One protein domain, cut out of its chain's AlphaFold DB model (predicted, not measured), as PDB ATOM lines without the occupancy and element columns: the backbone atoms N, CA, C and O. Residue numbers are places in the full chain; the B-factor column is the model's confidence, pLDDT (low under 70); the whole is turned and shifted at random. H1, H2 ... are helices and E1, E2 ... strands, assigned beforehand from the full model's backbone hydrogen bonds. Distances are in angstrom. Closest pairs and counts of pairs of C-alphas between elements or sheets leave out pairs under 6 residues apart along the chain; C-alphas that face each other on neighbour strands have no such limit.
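What this domain is: This is residues 329 to 365 and 452 to 572 of the 869 residues of an uncharacterized protein of Fluviicola sp. XM-24bin1 (UniProt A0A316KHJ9). Two four-stranded sheets make two lobes side by side, joined by the tight link from E4 to E5; near that link they come together, and toward their other ends they spread apart like a V, with part of the unnamed stretch 335 to 365 running between them. The first lobe is E1, E3, E4 and E2 with H1 over one face; the second is the strongly twisted sheet E6, E5, E9 and E10, with the small hairpin E7 and E8 at one end and H2 near E10. The 158 printed residues have ten named strands and two named helices, in the order E1 E2 H1 E3 E4 E5 E6 E7 E8 E9 E10 H2, and under half of the residues are in them. The class is mostly strand, and both large sheets are mixed. The whole is compact, with a radius of gyration of the C-alphas of 16.0 A and spans of 45 by 35 by 22 A.

Where its parts are: E1, residues 329 to 334, begins at C-alpha 329 (-46.674, -22.131, 44.272). After the cut come E2, residues 452 to 454, and H1, residues 463 to 472, 14.5 A long. E3, residues 485 to 491, is 19.9 A long, and E4 is residues 497 to 502. E5, residues 505 to 513, measures 25.8 A, and E6, residues 516 to 525, 27.8 A. E7 is residues 527 to 530 and E8 residues 535 to 538. E9, residues 543 to 549, and E10, residues 555 to 562, are 19.2 A and 20.4 A long. H2, residues 569 to 572, ends at C-alpha 572 (-31.119, -9.270, 49.155).

How they stand to each other: In the sheet E1 E3 E4 E2, E1 and E3 are parallel, with N 331 and O 487 2.8 A apart. E3 and E4 form a hairpin, with N 488 and O 500 2.9 A apart; E4 and E2 are antiparallel, with N 453 and O 499 2.9 A apart. H1 is on this sheet at a height of 9.4 A, over E3, only just slantwise to the strands at 32 degrees on the local plane. This makes two layers, a helix on one face of a sheet. E2, H1 and E3 form a split strand-helix-strand unit, with E4 between the two strands and a right-handed crossover. In the other sheet, E5 and E6 form a hairpin, with N 507 and O 523 2.8 A apart. E5 and E9 are parallel, with N 508 and O 545 2.8 A apart. E9 and E10 form a hairpin, with N 546 and O 559 2.9 A apart. H2 is on this sheet, over none of its strands; the closest C-alphas of E10 and H2, those of Val 560 and Thr 569, are 5.0 A apart. In the hairpin E7 and E8, N 528 and O 537 are 2.9 A apart. Every O i to N i+4 pair of H1 is within hydrogen-bond range; H2 is too short for one, and its one O i to N i+3 pair is within range.

The domain as a whole: The C-alphas farthest apart, those of Arg 477 and Asn 514, are 49.6 A apart. Residues 366 to 451 are not printed, and C-alphas 365 and 452 are 11.2 A apart across the cut. Of the links that are printed whole, H1 to E3 is long. The mean pLDDT of the printed part is 88.4, and residues 514 to 515 are under 70.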
ATOM      1  N   ALA A 329     -47.709 -21.666  45.199       93.88
ATOM      2  CA  ALA A 329     -46.674 -22.131  44.272       93.88
ATOM      3  C   ALA A 329     -46.623 -23.657  44.204       93.88
ATOM      4  O   ALA A 329     -46.703 -24.323  45.234       93.88
ATOM      5  N   TYR A 330     -46.453 -24.207  43.005       93.12
ATOM      6  CA  TYR A 330     -46.428 -25.650  42.791       93.12
ATOM      7  C   TYR A 330     -44.990 -26.139  42.625       93.12
ATOM      8  O   TYR A 330     -44.203 -25.555  41.884       93.12
ATOM      9  N   TYR A 331     -44.650 -27.236  43.300       93.69
ATOM     10  CA  TYR A 331     -43.336 -27.870  43.238       93.69
ATOM     11  C   TYR A 331     -43.473 -29.370  43.046       93.69
ATOM     12  O   TYR A 331     -44.353 -29.998  43.635       93.69
ATOM     13  N   LEU A 332     -42.577 -29.959  42.252       93.38
ATOM     14  CA  LEU A 332     -42.590 -31.395  42.022       93.38
ATOM     15  C   LEU A 332     -41.184 -31.991  41.949       93.38
ATOM     16  O   LEU A 332     -40.281 -31.403  41.352       93.38
ATOM     17  N   TRP A 333     -40.991 -33.180  42.518       94.00
ATOM     18  CA  TRP A 333     -39.726 -33.914  42.405       94.00
ATOM     19  C   TRP A 333     -39.883 -35.427  42.585       94.00
ATOM     20  O   TRP A 333     -40.901 -35.925  43.067       94.00
ATOM     21  N   GLU A 334     -38.839 -36.167  42.200       94.44
ATOM     22  CA  GLU A 334     -38.717 -37.606  42.453       94.44
ATOM     23  C   GLU A 334     -37.770 -37.861  43.631       94.44
ATOM     24  O   GLU A 334     -36.709 -37.240  43.723       94.44
ATOM     25  N   GLU A 335     -38.115 -38.809  44.499       95.06
ATOM     26  CA  GLU A 335     -37.267 -39.242  45.613       95.06
ATOM     27  C   GLU A 335     -36.685 -40.639  45.393       95.06
ATOM     28  O   GLU A 335     -37.343 -41.562  44.907       95.06
ATOM     29  N   ASN A 336     -35.434 -40.804  45.816       93.12
ATOM     30  CA  ASN A 336     -34.799 -42.099  46.011       93.12
ATOM     31  C   ASN A 336     -35.357 -42.784  47.274       93.12
ATOM     32  O   ASN A 336     -36.020 -42.165  48.106       93.12
ATOM     33  N   ALA A 337     -35.059 -44.072  47.451       91.06
ATOM     34  CA  ALA A 337     -35.521 -44.843  48.612       91.06
ATOM     35  C   ALA A 337     -35.032 -44.289  49.969       91.06
ATOM     36  O   ALA A 337     -35.666 -44.524  50.991       91.06
ATOM     37  N   ASP A 338     -33.934 -43.529  49.981       89.94
ATOM     38  CA  ASP A 338     -33.365 -42.881  51.168       89.94
ATOM     39  C   ASP A 338     -33.916 -41.459  51.426       89.94
ATOM     40  O   ASP A 338     -33.381 -40.722  52.262       89.94
ATOM     41  N   GLY A 339     -34.945 -41.039  50.680       89.38
ATOM     42  CA  GLY A 339     -35.559 -39.712  50.780       89.38
ATOM     43  C   GLY A 339     -34.693 -38.574  50.233       89.38
ATOM     44  O   GLY A 339     -34.977 -37.406  50.493       89.38
ATOM     45  N   THR A 340     -33.602 -38.868  49.519       93.31
ATOM     46  CA  THR A 340     -32.895 -37.846  48.734       93.31
ATOM     47  C   THR A 340     -33.631 -37.579  47.426       93.31
ATOM     48  O   THR A 340     -34.188 -38.487  46.810       93.31
ATOM     49  N   ILE A 341     -33.623 -36.326  46.984       94.81
ATOM     50  CA  ILE A 341     -34.198 -35.919  45.707       94.81
ATOM     51  C   ILE A 341     -33.288 -36.417  44.587       94.81
ATOM     52  O   ILE A 341     -32.063 -36.269  44.628       94.81
ATOM     53  N   LYS A 342     -33.892 -37.018  43.568       91.69
ATOM     54  CA  LYS A 342     -33.186 -37.606  42.439       91.69
ATOM     55  C   LYS A 342     -32.613 -36.519  41.532       91.69
ATOM     56  O   LYS A 342     -33.330 -35.862  40.782       91.69
ATOM     57  N   VAL A 343     -31.291 -36.375  41.563       86.56
ATOM     58  CA  VAL A 343     -30.542 -35.424  40.730       86.56
ATOM     59  C   VAL A 343     -30.031 -36.124  39.468       86.56
ATOM     60  O   VAL A 343     -29.341 -37.142  39.550       86.56
ATOM     61  N   LYS A 344     -30.341 -35.578  38.286       79.56
ATOM     62  CA  LYS A 344     -29.806 -36.049  36.996       79.56
ATOM     63  C   LYS A 344     -28.628 -35.172  36.570       79.56
ATOM     64  O   LYS A 344     -28.731 -33.952  36.634       79.56
ATOM     65  N   ASN A 345     -27.531 -35.789  36.123       76.56
ATOM     66  CA  ASN A 345     -26.336 -35.101  35.607       76.56
ATOM     67  C   ASN A 345     -25.781 -34.004  36.539       76.56
ATOM     68  O   ASN A 345     -25.311 -32.977  36.068       76.56
ATOM     69  N   ASP A 346     -25.884 -34.199  37.860       74.88
ATOM     70  CA  ASP A 346     -25.465 -33.222  38.884       74.88
ATOM     71  C   ASP A 346     -26.169 -31.842  38.790       74.88
ATOM     72  O   ASP A 346     -25.753 -30.868  39.418       74.88
ATOM     73  N   ASN A 347     -27.283 -31.751  38.047       77.12
ATOM     74  CA  ASN A 347     -28.110 -30.550  37.947       77.12
ATOM     75  C   ASN A 347     -29.103 -30.470  39.116       77.12
ATOM     76  O   ASN A 347     -30.247 -30.921  39.026       77.12
ATOM     77  N   ILE A 348     -28.661 -29.867  40.216       81.81
ATOM     78  CA  ILE A 348     -29.472 -29.669  41.426       81.81
ATOM     79  C   ILE A 348     -30.691 -28.782  41.144       81.81
ATOM     80  O   ILE A 348     -31.795 -29.101  41.582       81.81
ATOM     81  N   ARG A 349     -30.514 -27.697  40.376       71.69
ATOM     82  CA  ARG A 349     -31.589 -26.732  40.082       71.69
ATOM     83  C   ARG A 349     -32.746 -27.364  39.305       71.69
ATOM     84  O   ARG A 349     -33.899 -27.006  39.542       71.69
ATOM     85  N   GLY A 350     -32.434 -28.295  38.400       73.88
ATOM     86  CA  GLY A 350     -33.411 -29.043  37.606       73.88
ATOM     87  C   GLY A 350     -34.031 -30.249  38.322       73.88
ATOM     88  O   GLY A 350     -34.942 -30.867  37.778       73.88
ATOM     89  N   ALA A 351     -33.556 -30.604  39.521       86.06
ATOM     90  CA  ALA A 351     -34.090 -31.733  40.286       86.06
ATOM     91  C   ALA A 351     -35.447 -31.422  40.947       86.06
ATOM     92  O   ALA A 351     -36.218 -32.338  41.224       86.06
ATOM     93  N   VAL A 352     -35.741 -30.136  41.173       90.00
ATOM     94  CA  VAL A 352     -37.028 -29.640  41.678       90.00
ATOM     95  C   VAL A 352     -37.719 -28.872  40.554       90.00
ATOM     96  O   VAL A 352     -37.240 -27.816  40.139       90.00
ATOM     97  N   ARG A 353     -38.836 -29.400  40.058       87.25
ATOM     98  CA  ARG A 353     -39.688 -28.739  39.062       87.25
ATOM     99  C   ARG A 353     -40.583 -27.702  39.727       87.25
ATOM    100  O   ARG A 353     -41.026 -27.910  40.854       87.25
ATOM    101  N   ARG A 354     -40.829 -26.601  39.017       87.56
ATOM    102  CA  ARG A 354     -41.533 -25.399  39.498       87.56
ATOM    103  C   ARG A 354     -42.449 -24.870  38.391       87.56
ATOM    104  O   ARG A 354     -42.101 -23.890  37.739       87.56
ATOM    105  N   PRO A 355     -43.536 -25.586  38.069       78.25
ATOM    106  CA  PRO A 355     -44.238 -25.377  36.808       78.25
ATOM    107  C   PRO A 355     -45.025 -24.063  36.748       78.25
ATOM    108  O   PRO A 355     -45.070 -23.441  35.693       78.25
ATOM    109  N   TYR A 356     -45.656 -23.630  37.847       84.06
ATOM    110  CA  TYR A 356     -46.495 -22.425  37.874       84.06
ATOM    111  C   TYR A 356     -46.905 -22.038  39.304       84.06
ATOM    112  O   TYR A 356     -46.722 -22.798  40.261       84.06
ATOM    113  N   LYS A 357     -47.522 -20.859  39.433       89.81
ATOM    114  CA  LYS A 357     -48.267 -20.427  40.623       89.81
ATOM    115  C   LYS A 357     -49.752 -20.244  40.289       89.81
ATOM    116  O   LYS A 357     -50.104 -20.022  39.136       89.81
ATOM    117  N   ARG A 358     -50.626 -20.368  41.294       90.31
ATOM    118  CA  ARG A 358     -52.086 -20.155  41.199       90.31
ATOM    119  C   ARG A 358     -52.635 -19.531  42.462       90.31
ATOM    120  O   ARG A 358     -51.969 -19.489  43.483       90.31
ATOM    121  N   ASN A 359     -53.896 -19.123  42.432       93.38
ATOM    122  CA  ASN A 359     -54.576 -18.610  43.617       93.38
ATOM    123  C   ASN A 359     -55.068 -19.699  44.577       93.38
ATOM    124  O   ASN A 359     -55.404 -19.386  45.719       93.38
ATOM    125  N   THR A 360     -55.089 -20.963  44.151       92.88
ATOM    126  CA  THR A 360     -55.650 -22.086  44.906       92.88
ATOM    127  C   THR A 360     -54.741 -23.309  44.911       92.88
ATOM    128  O   THR A 360     -53.899 -23.471  44.026       92.88
ATOM    129  N   TYR A 361     -54.920 -24.163  45.922       92.25
ATOM    130  CA  TYR A 361     -54.425 -25.542  45.924       92.25
ATOM    131  C   TYR A 361     -55.244 -26.400  44.955       92.25
ATOM    132  O   TYR A 361     -56.420 -26.099  44.711       92.25
ATOM    133  N   SER A 362     -54.657 -27.490  44.467       89.38
ATOM    134  CA  SER A 362     -55.397 -28.481  43.694       89.38
ATOM    135  C   SER A 362     -56.423 -29.199  44.580       89.38
ATOM    136  O   SER A 362     -56.288 -29.299  45.803       89.38
ATOM    137  N   LEU A 363     -57.506 -29.661  43.962       87.81
ATOM    138  CA  LEU A 363     -58.607 -30.362  44.606       87.81
ATOM    139  C   LEU A 363     -58.521 -31.864  44.311       87.81
ATOM    140  O   LEU A 363     -58.998 -32.348  43.284       87.81
ATOM    141  N   TYR A 364     -57.964 -32.618  45.254       88.25
ATOM    142  CA  TYR A 364     -58.032 -34.079  45.265       88.25
ATOM    143  C   TYR A 364     -58.970 -34.545  46.373       88.25
ATOM    144  O   TYR A 364     -58.906 -34.036  47.491       88.25
ATOM    145  N   LEU A 365     -59.841 -35.509  46.065       86.25
ATOM    146  CA  LEU A 365     -60.785 -36.081  47.025       86.25
ATOM    147  C   LEU A 365     -60.396 -37.528  47.338       86.25
ATOM    148  O   LEU A 365     -60.433 -38.384  46.458       86.25
ATOM    149  N   ASN A 452     -52.767 -33.493  52.909       91.38
ATOM    150  CA  ASN A 452     -51.471 -34.162  52.911       91.38
ATOM    151  C   ASN A 452     -51.729 -35.665  52.789       91.38
ATOM    152  O   ASN A 452     -52.483 -36.209  53.599       91.38
ATOM    153  N   GLY A 453     -51.134 -36.338  51.809       91.75
ATOM    154  CA  GLY A 453     -51.346 -37.772  51.632       91.75
ATOM    155  C   GLY A 453     -51.153 -38.275  50.207       91.75
ATOM    156  O   GLY A 453     -50.786 -37.505  49.316       91.75
ATOM    157  N   PRO A 454     -51.359 -39.583  49.991       91.12
ATOM    158  CA  PRO A 454     -51.221 -40.187  48.678       91.12
ATOM    159  C   PRO A 454     -52.309 -39.702  47.715       91.12
ATOM    160  O   PRO A 454     -53.445 -39.457  48.116       91.12
ATOM    161  N   ILE A 455     -51.959 -39.603  46.432       91.12
ATOM    162  CA  ILE A 455     -52.905 -39.316  45.352       91.12
ATOM    163  C   ILE A 455     -52.978 -40.527  44.427       91.12
ATOM    164  O   ILE A 455     -52.186 -40.665  43.493       91.12
ATOM    165  N   GLU A 456     -53.976 -41.377  44.664       86.50
ATOM    166  CA  GLU A 456     -54.206 -42.599  43.882       86.50
ATOM    167  C   GLU A 456     -54.399 -42.303  42.390       86.50
ATOM    168  O   GLU A 456     -53.886 -43.015  41.529       86.50
ATOM    169  N   SER A 457     -55.062 -41.190  42.057       86.00
ATOM    170  CA  SER A 457     -55.307 -40.800  40.666       86.00
ATOM    171  C   SER A 457     -54.032 -40.482  39.879       86.00
ATOM    172  O   SER A 457     -54.090 -40.416  38.649       86.00
ATOM    173  N   LEU A 458     -52.888 -40.290  40.546       88.00
ATOM    174  CA  LEU A 458     -51.594 -40.051  39.909       88.00
ATOM    175  C   LEU A 458     -50.685 -41.286  39.897       88.00
ATOM    176  O   LEU A 458     -49.634 -41.253  39.252       88.00
ATOM    177  N   GLU A 459     -51.056 -42.384  40.557       86.75
ATOM    178  CA  GLU A 459     -50.209 -43.575  40.649       86.75
ATOM    179  C   GLU A 459     -49.803 -44.121  39.274       86.75
ATOM    180  O   GLU A 459     -50.572 -44.145  38.312       86.75
ATOM    181  N   GLY A 460     -48.526 -44.497  39.152       79.62
ATOM    182  CA  GLY A 460     -47.944 -44.972  37.894       79.62
ATOM    183  C   GLY A 460     -47.710 -43.888  36.832       79.62
ATOM    184  O   GLY A 460     -47.033 -44.156  35.837       79.62
ATOM    185  N   LYS A 461     -48.184 -42.647  37.024       82.56
ATOM    186  CA  LYS A 461     -47.970 -41.566  36.051       82.56
ATOM    187  C   LYS A 461     -46.516 -41.090  36.025       82.56
ATOM    188  O   LYS A 461     -45.768 -41.132  37.013       82.56
ATOM    189  N   SER A 462     -46.092 -40.639  34.846       80.44
ATOM    190  CA  SER A 462     -44.824 -39.930  34.674       80.44
ATOM    191  C   SER A 462     -44.898 -38.542  35.317       80.44
ATOM    192  O   SER A 462     -45.984 -38.017  35.553       80.44
ATOM    193  N   MET A 463     -43.735 -37.940  35.576       79.62
ATOM    194  CA  MET A 463     -43.627 -36.579  36.111       79.62
ATOM    195  C   MET A 463     -44.406 -35.568  35.249       79.62
ATOM    196  O   MET A 463     -45.193 -34.783  35.758       79.62
ATOM    197  N   PHE A 464     -44.261 -35.677  33.930       71.69
ATOM    198  CA  PHE A 464     -44.970 -34.844  32.962       71.69
ATOM    199  C   PHE A 464     -46.500 -34.995  33.041       71.69
ATOM    200  O   PHE A 464     -47.219 -34.006  33.130       71.69
ATOM    201  N   ARG A 465     -47.014 -36.234  33.072       75.75
ATOM    202  CA  ARG A 465     -48.466 -36.470  33.171       75.75
ATOM    203  C   ARG A 465     -49.044 -35.959  34.490       75.75
ATOM    204  O   ARG A 465     -50.141 -35.421  34.489       75.75
ATOM    205  N   ALA A 466     -48.313 -36.123  35.593       83.62
ATOM    206  CA  ALA A 466     -48.737 -35.601  36.886       83.62
ATOM    207  C   ALA A 466     -48.829 -34.069  36.865       83.62
ATOM    208  O   ALA A 466     -49.870 -33.529  37.215       83.62
ATOM    209  N   GLU A 467     -47.786 -33.390  36.381       80.31
ATOM    210  CA  GLU A 467     -47.739 -31.930  36.213       80.31
ATOM    211  C   GLU A 467     -48.958 -31.395  35.444       80.31
ATOM    212  O   GLU A 467     -49.635 -30.475  35.901       80.31
ATOM    213  N   ARG A 468     -49.302 -32.047  34.331       74.81
ATOM    214  CA  ARG A 468     -50.481 -31.718  33.523       74.81
ATOM    215  C   ARG A 468     -51.799 -31.937  34.263       74.81
ATOM    216  O   ARG A 468     -52.693 -31.100  34.196       74.81
ATOM    217  N   ASP A 469     -51.959 -33.073  34.929       80.44
ATOM    218  CA  ASP A 469     -53.220 -33.394  35.595       80.44
ATOM    219  C   ASP A 469     -53.493 -32.436  36.765       80.44
ATOM    220  O   ASP A 469     -54.641 -32.066  36.993       80.44
ATOM    221  N   ILE A 470     -52.443 -31.962  37.445       82.88
ATOM    222  CA  ILE A 470     -52.549 -30.898  38.454       82.88
ATOM    223  C   ILE A 470     -52.894 -29.566  37.787       82.88
ATOM    224  O   ILE A 470     -53.737 -28.829  38.296       82.88
ATOM    225  N   PHE A 471     -52.291 -29.259  36.637       76.88
ATOM    226  CA  PHE A 471     -52.622 -28.048  35.893       76.88
ATOM    227  C   PHE A 471     -54.110 -28.046  35.499       76.88
ATOM    228  O   PHE A 471     -54.816 -27.063  35.699       76.88
ATOM    229  N   ASN A 472     -54.667 -29.171  35.074       76.69
ATOM    230  CA  ASN A 472     -56.095 -29.243  34.750       76.69
ATOM    231  C   ASN A 472     -57.007 -29.349  35.987       76.69
ATOM    232  O   ASN A 472     -58.222 -29.177  35.880       76.69
ATOM    233  N   ASN A 473     -56.446 -29.604  37.170       82.94
ATOM    234  CA  ASN A 473     -57.189 -29.680  38.418       82.94
ATOM    235  C   ASN A 473     -57.421 -28.273  38.999       82.94
ATOM    236  O   ASN A 473     -56.587 -27.722  39.720       82.94
ATOM    237  N   GLN A 474     -58.567 -27.680  38.664       72.50
ATOM    238  CA  GLN A 474     -58.989 -26.392  39.207       72.50
ATOM    239  C   GLN A 474     -59.896 -26.560  40.431       72.50
ATOM    240  O   GLN A 474     -60.823 -27.373  40.449       72.50
ATOM    241  N   ASN A 475     -59.671 -25.730  41.450       78.38
ATOM    242  CA  ASN A 475     -60.538 -25.665  42.620       78.38
ATOM    243  C   ASN A 475     -61.777 -24.808  42.319       78.38
ATOM    244  O   ASN A 475     -61.719 -23.584  42.356       78.38
ATOM    245  N   LEU A 476     -62.913 -25.450  42.040       71.69
ATOM    246  CA  LEU A 476     -64.158 -24.756  41.678       71.69
ATOM    247  C   LEU A 476     -64.881 -24.102  42.872       71.69
ATOM    248  O   LEU A 476     -65.816 -23.327  42.675       71.69
ATOM    249  N   ARG A 477     -64.486 -24.412  44.116       74.88
ATOM    250  CA  ARG A 477     -65.151 -23.915  45.334       74.88
ATOM    251  C   ARG A 477     -64.632 -22.550  45.765       74.88
ATOM    252  O   ARG A 477     -65.386 -21.737  46.297       74.88
ATOM    253  N   ARG A 478     -63.328 -22.323  45.614       84.50
ATOM    254  CA  ARG A 478     -62.650 -21.118  46.099       84.50
ATOM    255  C   ARG A 478     -61.978 -20.423  44.931       84.50
ATOM    256  O   ARG A 478     -61.329 -21.069  44.125       84.50
ATOM    257  N   LYS A 479     -62.085 -19.096  44.885       86.81
ATOM    258  CA  LYS A 479     -61.369 -18.274  43.898       86.81
ATOM    259  C   LYS A 479     -59.901 -18.051  44.290       86.81
ATOM    260  O   LYS A 479     -59.052 -17.886  43.422       86.81
ATOM    261  N   ALA A 480     -59.609 -18.048  45.595       92.94
ATOM    262  CA  ALA A 480     -58.275 -17.831  46.143       92.94
ATOM    263  C   ALA A 480     -58.128 -18.355  47.578       92.94
ATOM    264  O   ALA A 480     -59.102 -18.431  48.329       92.94
ATOM    265  N   GLU A 481     -56.894 -18.650  47.978       94.06
ATOM    266  CA  GLU A 481     -56.521 -18.961  49.357       94.06
ATOM    267  C   GLU A 481     -56.250 -17.695  50.182       94.06
ATOM    268  O   GLU A 481     -55.786 -16.661  49.697       94.06
ATOM    269  N   SER A 482     -56.514 -17.760  51.486       90.88
ATOM    270  CA  SER A 482     -56.322 -16.604  52.379       90.88
ATOM    271  C   SER A 482     -54.851 -16.314  52.689       90.88
ATOM    272  O   SER A 482     -54.503 -15.187  53.032       90.88
ATOM    273  N   LYS A 483     -53.967 -17.305  52.546       93.06
ATOM    274  CA  LYS A 483     -52.539 -17.200  52.867       93.06
ATOM    275  C   LYS A 483     -51.691 -17.778  51.750       93.06
ATOM    276  O   LYS A 483     -52.082 -18.769  51.140       93.06
ATOM    277  N   ILE A 484     -50.527 -17.168  51.545       94.19
ATOM    278  CA  ILE A 484     -49.507 -17.701  50.647       94.19
ATOM    279  C   ILE A 484     -49.014 -19.061  51.152       94.19
ATOM    280  O   ILE A 484     -48.866 -19.266  52.359       94.19
ATOM    281  N   GLY A 485     -48.766 -19.987  50.233       96.19
ATOM    282  CA  GLY A 485     -48.305 -21.337  50.551       96.19
ATOM    283  C   GLY A 485     -47.769 -22.065  49.326       96.19
ATOM    284  O   GLY A 485     -47.716 -21.502  48.238       96.19
ATOM    285  N   SER A 486     -47.360 -23.311  49.501       96.75
ATOM    286  CA  SER A 486     -46.773 -24.132  48.445       96.75
ATOM    287  C   SER A 486     -47.464 -25.488  48.400       96.75
ATOM    288  O   SER A 486     -47.677 -26.110  49.439       96.75
ATOM    289  N   GLU A 487     -47.796 -25.967  47.209       95.94
ATOM    290  CA  GLU A 487     -48.221 -27.343  46.990       95.94
ATOM    291  C   GLU A 487     -47.054 -28.153  46.443       95.94
ATOM    292  O   GLU A 487     -46.436 -27.795  45.442       95.94
ATOM    293  N   VAL A 488     -46.742 -29.246  47.122       95.75
ATOM    294  CA  VAL A 488     -45.616 -30.103  46.793       95.75
ATOM    295  C   VAL A 488     -46.137 -31.474  46.393       95.75
ATOM    296  O   VAL A 488     -46.797 -32.129  47.196       95.75
ATOM    297  N   LEU A 489     -45.791 -31.939  45.190       94.81
ATOM    298  CA  LEU A 489     -46.029 -33.319  44.774       94.81
ATOM    299  C   LEU A 489     -44.733 -34.110  44.657       94.81
ATOM    300  O   LEU A 489     -43.818 -33.775  43.904       94.81
ATOM    301  N   ILE A 490     -44.693 -35.218  45.381       95.56
ATOM    302  CA  ILE A 490     -43.512 -36.055  45.529       95.56
ATOM    303  C   ILE A 490     -43.792 -37.410  44.904       95.56
ATOM    304  O   ILE A 490     -44.661 -38.150  45.374       95.56
ATOM    305  N   LYS A 491     -43.009 -37.774  43.889       95.31
ATOM    306  CA  LYS A 491     -42.989 -39.139  43.367       95.31
ATOM    307  C   LYS A 491     -42.011 -39.976  44.178       95.31
ATOM    308  O   LYS A 491     -40.794 -39.812  44.074       95.31
ATOM    309  N   LYS A 492     -42.544 -40.884  44.986       94.38
ATOM    310  CA  LYS A 492     -41.760 -41.811  45.802       94.38
ATOM    311  C   LYS A 492     -41.129 -42.898  44.926       94.38
ATOM    312  O   LYS A 492     -41.605 -43.207  43.832       94.38
ATOM    313  N   SER A 493     -40.056 -43.507  45.425       90.88
ATOM    314  CA  SER A 493     -39.293 -44.543  44.703       90.88
ATOM    315  C   SER A 493     -40.107 -45.795  44.344       90.88
ATOM    316  O   SER A 493     -39.789 -46.468  43.368       90.88
ATOM    317  N   ASN A 494     -41.184 -46.077  45.085       88.75
ATOM    318  CA  ASN A 494     -42.149 -47.146  44.804       88.75
ATOM    319  C   ASN A 494     -43.184 -46.778  43.715       88.75
ATOM    320  O   ASN A 494     -44.058 -47.584  43.418       88.75
ATOM    321  N   GLY A 495     -43.108 -45.576  43.130       86.06
ATOM    322  CA  GLY A 495     -44.031 -45.087  42.102       86.06
ATOM    323  C   GLY A 495     -45.278 -44.371  42.631       86.06
ATOM    324  O   GLY A 495     -46.047 -43.852  41.819       86.06
ATOM    325  N   GLN A 496     -45.463 -44.306  43.953       92.12
ATOM    326  CA  GLN A 496     -46.572 -43.602  44.595       92.12
ATOM    327  C   GLN A 496     -46.380 -42.082  44.538       92.12
ATOM    328  O   GLN A 496     -45.261 -41.582  44.683       92.12
ATOM    329  N   TRP A 497     -47.479 -41.348  44.377       94.25
ATOM    330  CA  TRP A 497     -47.501 -39.888  44.455       94.25
ATOM    331  C   TRP A 497     -48.060 -39.425  45.788       94.25
ATOM    332  O   TRP A 497     -49.097 -39.917  46.223       94.25
ATOM    333  N   VAL A 498     -47.385 -38.465  46.413       94.62
ATOM    334  CA  VAL A 498     -47.799 -37.853  47.679       94.62
ATOM    335  C   VAL A 498     -47.913 -36.347  47.487       94.62
ATOM    336  O   VAL A 498     -46.995 -35.738  46.941       94.62
ATOM    337  N   LEU A 499     -49.018 -35.762  47.941       94.81
ATOM    338  CA  LEU A 499     -49.215 -34.319  48.034       94.81
ATOM    339  C   LEU A 499     -48.947 -33.842  49.452       94.81
ATOM    340  O   LEU A 499     -49.388 -34.465  50.418       94.81
ATOM    341  N   GLU A 500     -48.263 -32.709  49.559       95.12
ATOM    342  CA  GLU A 500     -48.007 -32.022  50.817       95.12
ATOM    343  C   GLU A 500     -48.218 -30.510  50.665       95.12
ATOM    344  O   GLU A 500     -47.657 -29.877  49.767       95.12
ATOM    345  N   LYS A 501     -48.997 -29.908  51.570       95.62
ATOM    346  CA  LYS A 501     -49.128 -28.446  51.667       95.62
ATOM    347  C   LYS A 501     -48.022 -27.898  52.570       95.62
ATOM    348  O   LYS A 501     -47.900 -28.291  53.730       95.62
ATOM    349  N   ARG A 502     -47.216 -26.985  52.037       96.88
ATOM    350  CA  ARG A 502     -46.023 -26.399  52.664       96.88
ATOM    351  C   ARG A 502     -46.127 -24.874  52.731       96.88
ATOM    352  O   ARG A 502     -46.972 -24.264  52.078       96.88
ATOM    353  N   LYS A 503     -45.270 -24.239  53.527       97.25
ATOM    354  CA  LYS A 503     -45.147 -22.775  53.585       97.25
ATOM    355  C   LYS A 503     -44.419 -22.201  52.350       97.25
ATOM    356  O   LYS A 503     -43.876 -22.963  51.544       97.25
ATOM    357  N   PRO A 504     -44.412 -20.868  52.159       95.75
ATOM    358  CA  PRO A 504     -43.879 -20.234  50.948       95.75
ATOM    359  C   PRO A 504     -42.369 -20.382  50.728       95.75
ATOM    360  O   PRO A 504     -41.920 -20.275  49.588       95.75
ATOM    361  N   VAL A 505     -41.581 -20.586  51.792       97.00
ATOM    362  CA  VAL A 505     -40.125 -20.750  51.690       97.00
ATOM    363  C   VAL A 505     -39.744 -22.200  51.935       97.00
ATOM    364  O   VAL A 505     -39.994 -22.706  53.027       97.00
ATOM    365  N   LEU A 506     -39.114 -22.848  50.954       97.75
ATOM    366  CA  LEU A 506     -38.664 -24.240  51.043       97.75
ATOM    367  C   LEU A 506     -37.141 -24.317  51.220       97.75
ATOM    368  O   LEU A 506     -36.390 -23.819  50.385       97.75
ATOM    369  N   TYR A 507     -36.672 -24.979  52.278       97.44
ATOM    370  CA  TYR A 507     -35.244 -25.148  52.556       97.44
ATOM    371  C   TYR A 507     -34.776 -26.543  52.170       97.44
ATOM    372  O   TYR A 507     -35.324 -27.563  52.598       97.44
ATOM    373  N   PHE A 508     -33.696 -26.581  51.403       96.44
ATOM    374  CA  PHE A 508     -33.053 -27.795  50.942       96.44
ATOM    375  C   PHE A 508     -31.593 -27.821  51.388       96.44
ATOM    376  O   PHE A 508     -30.920 -26.796  51.456       96.44
ATOM    377  N   THR A 509     -31.089 -29.020  51.651       95.31
ATOM    378  CA  THR A 509     -29.683 -29.265  51.989       95.31
ATOM    379  C   THR A 509     -28.980 -29.948  50.826       95.31
ATOM    380  O   THR A 509     -29.510 -30.898  50.241       95.31
ATOM    381  N   VAL A 510     -27.790 -29.457  50.497       94.00
ATOM    382  CA  VAL A 510     -26.906 -29.997  49.468       94.00
ATOM    383  C   VAL A 510     -25.646 -30.508  50.152       94.00
ATOM    384  O   VAL A 510     -24.933 -29.742  50.792       94.00
ATOM    385  N   ARG A 511     -25.360 -31.802  50.003       90.31
ATOM    386  CA  ARG A 511     -24.122 -32.429  50.497       90.31
ATOM    387  C   ARG A 511     -23.300 -32.941  49.332       90.31
ATOM    388  O   ARG A 511     -23.866 -33.446  48.363       90.31
ATOM    389  N   LYS A 512     -21.975 -32.878  49.433       82.25
ATOM    390  CA  LYS A 512     -21.066 -33.514  48.474       82.25
ATOM    391  C   LYS A 512     -20.589 -34.842  49.057       82.25
ATOM    392  O   LYS A 512     -19.910 -34.858  50.072       82.25
ATOM    393  N   LYS A 513     -20.938 -35.962  48.422       72.00
ATOM    394  CA  LYS A 513     -20.503 -37.304  48.837       72.00
ATOM    395  C   LYS A 513     -19.924 -38.043  47.635       72.00
ATOM    396  O   LYS A 513     -20.587 -38.173  46.609       72.00
ATOM    397  N   ASN A 514     -18.682 -38.517  47.742       67.00
ATOM    398  CA  ASN A 514     -17.981 -39.252  46.676       67.00
ATOM    399  C   ASN A 514     -17.975 -38.517  45.317       67.00
ATOM    400  O   ASN A 514     -18.194 -39.122  44.270       67.00
ATOM    401  N   GLY A 515     -17.800 -37.191  45.331       69.94
ATOM    402  CA  GLY A 515     -17.795 -36.363  44.120       69.94
ATOM    403  C   GLY A 515     -19.171 -36.083  43.496       69.94
ATOM    404  O   GLY A 515     -19.232 -35.323  42.537       69.94
ATOM    405  N   LYS A 516     -20.268 -36.627  44.044       75.12
ATOM    406  CA  LYS A 516     -21.647 -36.340  43.611       75.12
ATOM    407  C   LYS A 516     -22.381 -35.510  44.657       75.12
ATOM    408  O   LYS A 516     -22.204 -35.726  45.857       75.12
ATOM    409  N   ARG A 517     -23.221 -34.572  44.217       84.50
ATOM    410  CA  ARG A 517     -24.053 -33.788  45.131       84.50
ATOM    411  C   ARG A 517     -25.386 -34.492  45.378       84.50
ATOM    412  O   ARG A 517     -26.047 -34.937  44.443       84.50
ATOM    413  N   THR A 518     -25.779 -34.601  46.642       89.19
ATOM    414  CA  THR A 518     -27.085 -35.121  47.063       89.19
ATOM    415  C   THR A 518     -27.948 -33.978  47.567       89.19
ATOM    416  O   THR A 518     -27.471 -33.165  48.360       89.19
ATOM    417  N   LEU A 519     -29.210 -33.947  47.143       94.00
ATOM    418  CA  LEU A 519     -30.190 -32.931  47.515       94.00
ATOM    419  C   LEU A 519     -31.257 -33.544  48.431       94.00
ATOM    420  O   LEU A 519     -31.747 -34.637  48.153       94.00
ATOM    421  N   ARG A 520     -31.649 -32.853  49.504       95.00
ATOM    422  CA  ARG A 520     -32.738 -33.290  50.394       95.00
ATOM    423  C   ARG A 520     -33.540 -32.096  50.911       95.00
ATOM    424  O   ARG A 520     -32.945 -31.119  51.362       95.00
ATOM    425  N   PHE A 521     -34.869 -32.191  50.880       96.06
ATOM    426  CA  PHE A 521     -35.759 -31.227  51.536       96.06
ATOM    427  C   PHE A 521     -35.608 -31.309  53.063       96.06
ATOM    428  O   PHE A 521     -35.529 -32.405  53.619       96.06
ATOM    429  N   LYS A 522     -35.535 -30.161  53.742       95.44
ATOM    430  CA  LYS A 522     -35.298 -30.086  55.188       95.44
ATOM    431  C   LYS A 522     -36.510 -29.563  55.948       95.44
ATOM    432  O   LYS A 522     -36.919 -30.202  56.912       95.44
ATOM    433  N   GLU A 523     -37.033 -28.410  55.545       96.56
ATOM    434  CA  GLU A 523     -38.127 -27.719  56.234       96.56
ATOM    435  C   GLU A 523     -38.729 -26.600  55.371       96.56
ATOM    436  O   GLU A 523     -38.199 -26.261  54.310       96.56
ATOM    437  N   ASP A 524     -39.810 -25.996  55.862       97.69
ATOM    438  CA  ASP A 524     -40.499 -24.870  55.240       97.69
ATOM    439  C   ASP A 524     -40.819 -23.744  56.248       97.69
ATOM    440  O   ASP A 524     -40.944 -23.979  57.452       97.69
ATOM    441  N   SER A 525     -40.921 -22.492  55.780       97.25
ATOM    442  CA  SER A 525     -41.120 -21.313  56.642       97.25
ATOM    443  C   SER A 525     -41.939 -20.198  55.984       97.25
ATOM    444  O   SER A 525     -41.957 -20.049  54.765       97.25
ATOM    445  N   ASP A 526     -42.577 -19.372  56.822       95.25
ATOM    446  CA  ASP A 526     -43.227 -18.107  56.433       95.25
ATOM    447  C   ASP A 526     -42.225 -16.938  56.355       95.25
ATOM    448  O   ASP A 526     -42.577 -15.815  55.993       95.25
ATOM    449  N   ASN A 527     -40.974 -17.183  56.753       94.38
ATOM    450  CA  ASN A 527     -39.890 -16.212  56.732       94.38
ATOM    451  C   ASN A 527     -38.727 -16.746  55.897       94.38
ATOM    452  O   ASN A 527     -38.338 -17.914  56.030       94.38
ATOM    453  N   LEU A 528     -38.125 -15.861  55.107       94.56
ATOM    454  CA  LEU A 528     -36.822 -16.096  54.511       94.56
ATOM    455  C   LEU A 528     -35.776 -15.768  55.568       94.56
ATOM    456  O   LEU A 528     -35.755 -14.650  56.086       94.56
ATOM    457  N   TYR A 529     -34.962 -16.756  55.920       94.31
ATOM    458  CA  TYR A 529     -33.921 -16.610  56.918       94.31
ATOM    459  C   TYR A 529     -32.624 -17.277  56.447       94.31
ATOM    460  O   TYR A 529     -32.619 -18.444  56.048       94.31
ATOM    461  N   LEU A 530     -31.534 -16.517  56.500       93.25
ATOM    462  CA  LEU A 530     -30.201 -16.927  56.068       93.25
ATOM    463  C   LEU A 530     -29.216 -16.578  57.182       93.25
ATOM    464  O   LEU A 530     -28.862 -15.404  57.330       93.25
ATOM    465  N   PRO A 531     -28.803 -17.556  58.005       89.19
ATOM    466  CA  PRO A 531     -27.801 -17.330  59.038       89.19
ATOM    467  C   PRO A 531     -26.489 -16.756  58.490       89.19
ATOM    468  O   PRO A 531     -25.882 -15.922  59.154       89.19
ATOM    469  N   THR A 532     -26.086 -17.149  57.276       88.75
ATOM    470  CA  THR A 532     -24.832 -16.690  56.645       88.75
ATOM    471  C   THR A 532     -24.811 -15.193  56.335       88.75
ATOM    472  O   THR A 532     -23.752 -14.578  56.410       88.75
ATOM    473  N   LEU A 533     -25.976 -14.597  56.057       87.56
ATOM    474  CA  LEU A 533     -26.137 -13.165  55.766       87.56
ATOM    475  C   LEU A 533     -26.781 -12.385  56.927       87.56
ATOM    476  O   LEU A 533     -27.104 -11.211  56.784       87.56
ATOM    477  N   ASN A 534     -27.046 -13.038  58.067       88.75
ATOM    478  CA  ASN A 534     -27.864 -12.486  59.156       88.75
ATOM    479  C   ASN A 534     -29.198 -11.872  58.660       88.75
ATOM    480  O   ASN A 534     -29.696 -10.874  59.183       88.75
ATOM    481  N   PHE A 535     -29.786 -12.470  57.622       89.56
ATOM    482  CA  PHE A 535     -30.991 -11.965  56.974       89.56
ATOM    483  C   PHE A 535     -32.219 -12.682  57.530       89.56
ATOM    484  O   PHE A 535     -32.257 -13.913  57.573       89.56
ATOM    485  N   ARG A 536     -33.256 -11.933  57.927       91.88
ATOM    486  CA  ARG A 536     -34.558 -12.497  58.309       91.88
ATOM    487  C   ARG A 536     -35.695 -11.542  57.973       91.88
ATOM    488  O   ARG A 536     -35.812 -10.486  58.588       91.88
ATOM    489  N   ARG A 537     -36.582 -11.940  57.060       90.00
ATOM    490  CA  ARG A 537     -37.793 -11.175  56.716       90.00
ATOM    491  C   ARG A 537     -38.990 -12.088  56.482       90.00
ATOM    492  O   ARG A 537     -38.850 -13.211  55.995       90.00
ATOM    493  N   LYS A 538     -40.182 -11.589  56.817       91.25
ATOM    494  CA  LYS A 538     -41.436 -12.230  56.420       91.25
ATOM    495  C   LYS A 538     -41.593 -12.071  54.914       91.25
ATOM    496  O   LYS A 538     -41.450 -10.968  54.400       91.25
ATOM    497  N   VAL A 539     -41.871 -13.165  54.218       90.56
ATOM    498  CA  VAL A 539     -41.941 -13.131  52.757       90.56
ATOM    499  C   VAL A 539     -43.325 -12.728  52.275       90.56
ATOM    500  O   VAL A 539     -44.333 -13.030  52.916       90.56
ATOM    501  N   GLN A 540     -43.360 -12.059  51.127       89.06
ATOM    502  CA  GLN A 540     -44.598 -11.764  50.406       89.06
ATOM    503  C   GLN A 540     -44.798 -12.670  49.186       89.06
ATOM    504  O   GLN A 540     -45.866 -12.643  48.594       89.06
ATOM    505  N   THR A 541     -43.809 -13.503  48.849       91.50
ATOM    506  CA  THR A 541     -43.795 -14.423  47.701       91.50
ATOM    507  C   THR A 541     -43.033 -15.708  48.066       91.50
ATOM    508  O   THR A 541     -42.651 -15.909  49.223       91.50
ATOM    509  N   HIS A 542     -42.826 -16.589  47.091       93.56
ATOM    510  CA  HIS A 542     -42.240 -17.918  47.275       93.56
ATOM    511  C   HIS A 542     -40.758 -17.954  46.945       93.56
ATOM    512  O   HIS A 542     -40.324 -17.429  45.918       93.56
ATOM    513  N   TYR A 543     -40.015 -18.677  47.777       93.44
ATOM    514  CA  TYR A 543     -38.583 -18.871  47.613       93.44
ATOM    515  C   TYR A 543     -38.201 -20.318  47.883       93.44
ATOM    516  O   TYR A 543     -38.851 -21.023  48.658       93.44
ATOM    517  N   PHE A 544     -37.087 -20.746  47.309       93.00
ATOM    518  CA  PHE A 544     -36.400 -21.935  47.784       93.00
ATOM    519  C   PHE A 544     -34.928 -21.644  48.030       93.00
ATOM    520  O   PHE A 544     -34.303 -20.845  47.333       93.00
ATOM    521  N   VAL A 545     -34.385 -22.284  49.058       95.75
ATOM    522  CA  VAL A 545     -33.038 -22.023  49.558       95.75
ATOM    523  C   VAL A 545     -32.228 -23.307  49.501       95.75
ATOM    524  O   VAL A 545     -32.645 -24.330  50.050       95.75
ATOM    525  N   TYR A 546     -31.061 -23.257  48.863       95.06
ATOM    526  CA  TYR A 546     -30.069 -24.328  48.930       95.06
ATOM    527  C   TYR A 546     -29.017 -23.990  49.979       95.06
ATOM    528  O   TYR A 546     -28.294 -23.008  49.833       95.06
ATOM    529  N   ARG A 547     -28.918 -24.831  51.011       95.69
ATOM    530  CA  ARG A 547     -27.866 -24.794  52.029       95.69
ATOM    531  C   ARG A 547     -26.809 -25.832  51.711       95.69
ATOM    532  O   ARG A 547     -27.098 -27.032  51.738       95.69
ATOM    533  N   TYR A 548     -25.603 -25.381  51.411       93.50
ATOM    534  CA  TYR A 548     -24.468 -26.249  51.145       93.50
ATOM    535  C   TYR A 548     -23.793 -26.598  52.463       93.50
ATOM    536  O   TYR A 548     -23.361 -25.715  53.203       93.50
ATOM    537  N   LEU A 549     -23.742 -27.893  52.758       91.88
ATOM    538  CA  LEU A 549     -23.146 -28.416  53.979       91.88
ATOM    539  C   LEU A 549     -21.776 -29.026  53.682       91.88
ATOM    540  O   LEU A 549     -21.601 -29.680  52.645       91.88
ATOM    541  N   ASP A 550     -20.834 -28.829  54.598       85.81
ATOM    542  CA  ASP A 550     -19.547 -29.521  54.589       85.81
ATOM    543  C   ASP A 550     -19.646 -30.950  55.162       85.81
ATOM    544  O   ASP A 550     -20.734 -31.497  55.366       85.81
ATOM    545  N   GLU A 551     -18.498 -31.595  55.380       83.44
ATOM    546  CA  GLU A 551     -18.432 -32.946  55.953       83.44
ATOM    547  C   GLU A 551     -18.831 -32.998  57.442       83.44
ATOM    548  O   GLU A 551     -19.195 -34.070  57.926       83.44
ATOM    549  N   ASN A 552     -18.820 -31.858  58.143       84.00
ATOM    550  CA  ASN A 552     -19.184 -31.715  59.555       84.00
ATOM    551  C   ASN A 552     -20.649 -31.286  59.759       84.00
ATOM    552  O   ASN A 552     -21.060 -31.029  60.889       84.00
ATOM    553  N   ASP A 553     -21.446 -31.239  58.685       83.38
ATOM    554  CA  ASP A 553     -22.824 -30.735  58.671       83.38
ATOM    555  C   ASP A 553     -22.956 -29.233  59.011       83.38
ATOM    556  O   ASP A 553     -24.045 -28.766  59.365       83.38
ATOM    557  N   GLU A 554     -21.889 -28.452  58.824       88.12
ATOM    558  CA  GLU A 554     -21.905 -26.994  58.954       88.12
ATOM    559  C   GLU A 554     -22.267 -26.311  57.626       88.12
ATOM    560  O   GLU A 554     -21.919 -26.774  56.536       88.12
ATOM    561  N   ILE A 555     -23.003 -25.196  57.706       90.31
ATOM    562  CA  ILE A 555     -23.421 -24.421  56.532       90.31
ATOM    563  C   ILE A 555     -22.226 -23.619  56.016       90.31
ATOM    564  O   ILE A 555     -21.726 -22.730  56.699       90.31
ATOM    565  N   THR A 556     -21.816 -23.902  54.783       90.06
ATOM    566  CA  THR A 556     -20.721 -23.198  54.094       90.06
ATOM    567  C   THR A 556     -21.218 -22.083  53.186       90.06
ATOM    568  O   THR A 556     -20.553 -21.065  53.028       90.06
ATOM    569  N   GLU A 557     -22.390 -22.272  52.586       91.75
ATOM    570  CA  GLU A 557     -22.969 -21.354  51.612       91.75
ATOM    571  C   GLU A 557     -24.493 -21.512  51.613       91.75
ATOM    572  O   GLU A 557     -25.022 -22.623  51.740       91.75
ATOM    573  N   GLU A 558     -25.210 -20.405  51.431       94.50
ATOM    574  CA  GLU A 558     -26.650 -20.405  51.194       94.50
ATOM    575  C   GLU A 558     -26.951 -19.649  49.906       94.50
ATOM    576  O   GLU A 558     -26.403 -18.579  49.664       94.50
ATOM    577  N   ARG A 559     -27.843 -20.202  49.082       93.25
ATOM    578  CA  ARG A 559     -28.336 -19.527  47.879       93.25
ATOM    579  C   ARG A 559     -29.846 -19.489  47.863       93.25
ATOM    580  O   ARG A 559     -30.486 -20.526  48.062       93.25
ATOM    581  N   VAL A 560     -30.399 -18.316  47.587       93.00
ATOM    582  CA  VAL A 560     -31.839 -18.071  47.509       93.00
ATOM    583  C   VAL A 560     -32.275 -17.932  46.070       93.00
ATOM    584  O   VAL A 560     -31.712 -17.165  45.293       93.00
ATOM    585  N   PHE A 561     -33.350 -18.638  45.753       88.81
ATOM    586  CA  PHE A 561     -33.985 -18.609  44.456       88.81
ATOM    587  C   PHE A 561     -35.425 -18.148  44.587       88.81
ATOM    588  O   PHE A 561     -36.151 -18.623  45.468       88.81
ATOM    589  N   ASN A 562     -35.855 -17.271  43.685       87.56
ATOM    590  CA  ASN A 562     -37.282 -17.054  43.466       87.56
ATOM    591  C   ASN A 562     -37.899 -18.280  42.762       87.56
ATOM    592  O   ASN A 562     -37.201 -19.200  42.328       87.56
ATOM    593  N   HIS A 563     -39.222 -18.303  42.622       88.00
ATOM    594  CA  HIS A 563     -39.936 -19.440  42.030       88.00
ATOM    595  C   HIS A 563     -39.495 -19.797  40.592       88.00
ATOM    596  O   HIS A 563     -39.399 -20.981  40.264       88.00
ATOM    597  N   VAL A 564     -39.135 -18.818  39.751       80.00
ATOM    598  CA  VAL A 564     -38.614 -19.088  38.389       80.00
ATOM    599  C   VAL A 564     -37.197 -19.666  38.389       80.00
ATOM    600  O   VAL A 564     -36.726 -20.165  37.373       80.00
ATOM    601  N   GLY A 565     -36.524 -19.692  39.542       78.06
ATOM    602  CA  GLY A 565     -35.182 -20.247  39.693       78.06
ATOM    603  C   GLY A 565     -34.059 -19.253  39.405       78.06
ATOM    604  O   GLY A 565     -32.924 -19.679  39.186       78.06
ATOM    605  N   ILE A 566     -34.358 -17.952  39.426       78.62
ATOM    606  CA  ILE A 566     -33.354 -16.888  39.383       78.62
ATOM    607  C   ILE A 566     -32.702 -16.795  40.762       78.62
ATOM    608  O   ILE A 566     -33.391 -16.765  41.781       78.62
ATOM    609  N   ASP A 567     -31.369 -16.774  40.777       83.38
ATOM    610  CA  ASP A 567     -30.579 -16.546  41.989       83.38
ATOM    611  C   ASP A 567     -30.721 -15.082  42.406       83.38
ATOM    612  O   ASP A 567     -30.415 -14.179  41.623       83.38
ATOM    613  N   ILE A 568     -31.223 -14.845  43.613       86.62
ATOM    614  CA  ILE A 568     -31.444 -13.495  44.144       86.62
ATOM    615  C   ILE A 568     -30.595 -13.211  45.377       86.62
ATOM    616  O   ILE A 568     -30.784 -12.170  45.996       86.62
ATOM    617  N   THR A 569     -29.682 -14.116  45.736       88.62
ATOM    618  CA  THR A 569     -28.886 -14.048  46.971       88.62
ATOM    619  C   THR A 569     -28.212 -12.685  47.131       88.62
ATOM    620  O   THR A 569     -28.468 -11.989  48.110       88.62
ATOM    621  N   ASP A 570     -27.479 -12.246  46.109       83.75
ATOM    622  CA  ASP A 570     -26.752 -10.968  46.127       83.75
ATOM    623  C   ASP A 570     -27.689  -9.747  46.069       83.75
ATOM    624  O   ASP A 570     -27.311  -8.641  46.443       83.75
ATOM    625  N   LYS A 571     -28.938  -9.928  45.615       82.12
ATOM    626  CA  LYS A 571     -29.937  -8.851  45.514       82.12
ATOM    627  C   LYS A 571     -30.643  -8.557  46.838       82.12
ATOM    628  O   LYS A 571     -31.345  -7.548  46.929       82.12
ATOM    629  N   LEU A 572     -30.492  -9.429  47.839       84.19
ATOM    630  CA  LEU A 572     -31.119  -9.270  49.155       84.19
ATOM    631  C   LEU A 572     -30.549  -8.083  49.942       84.19
ATOM    632  O   LEU A 572     -31.254  -7.537  50.790       84.19
TER     633      LEU A 572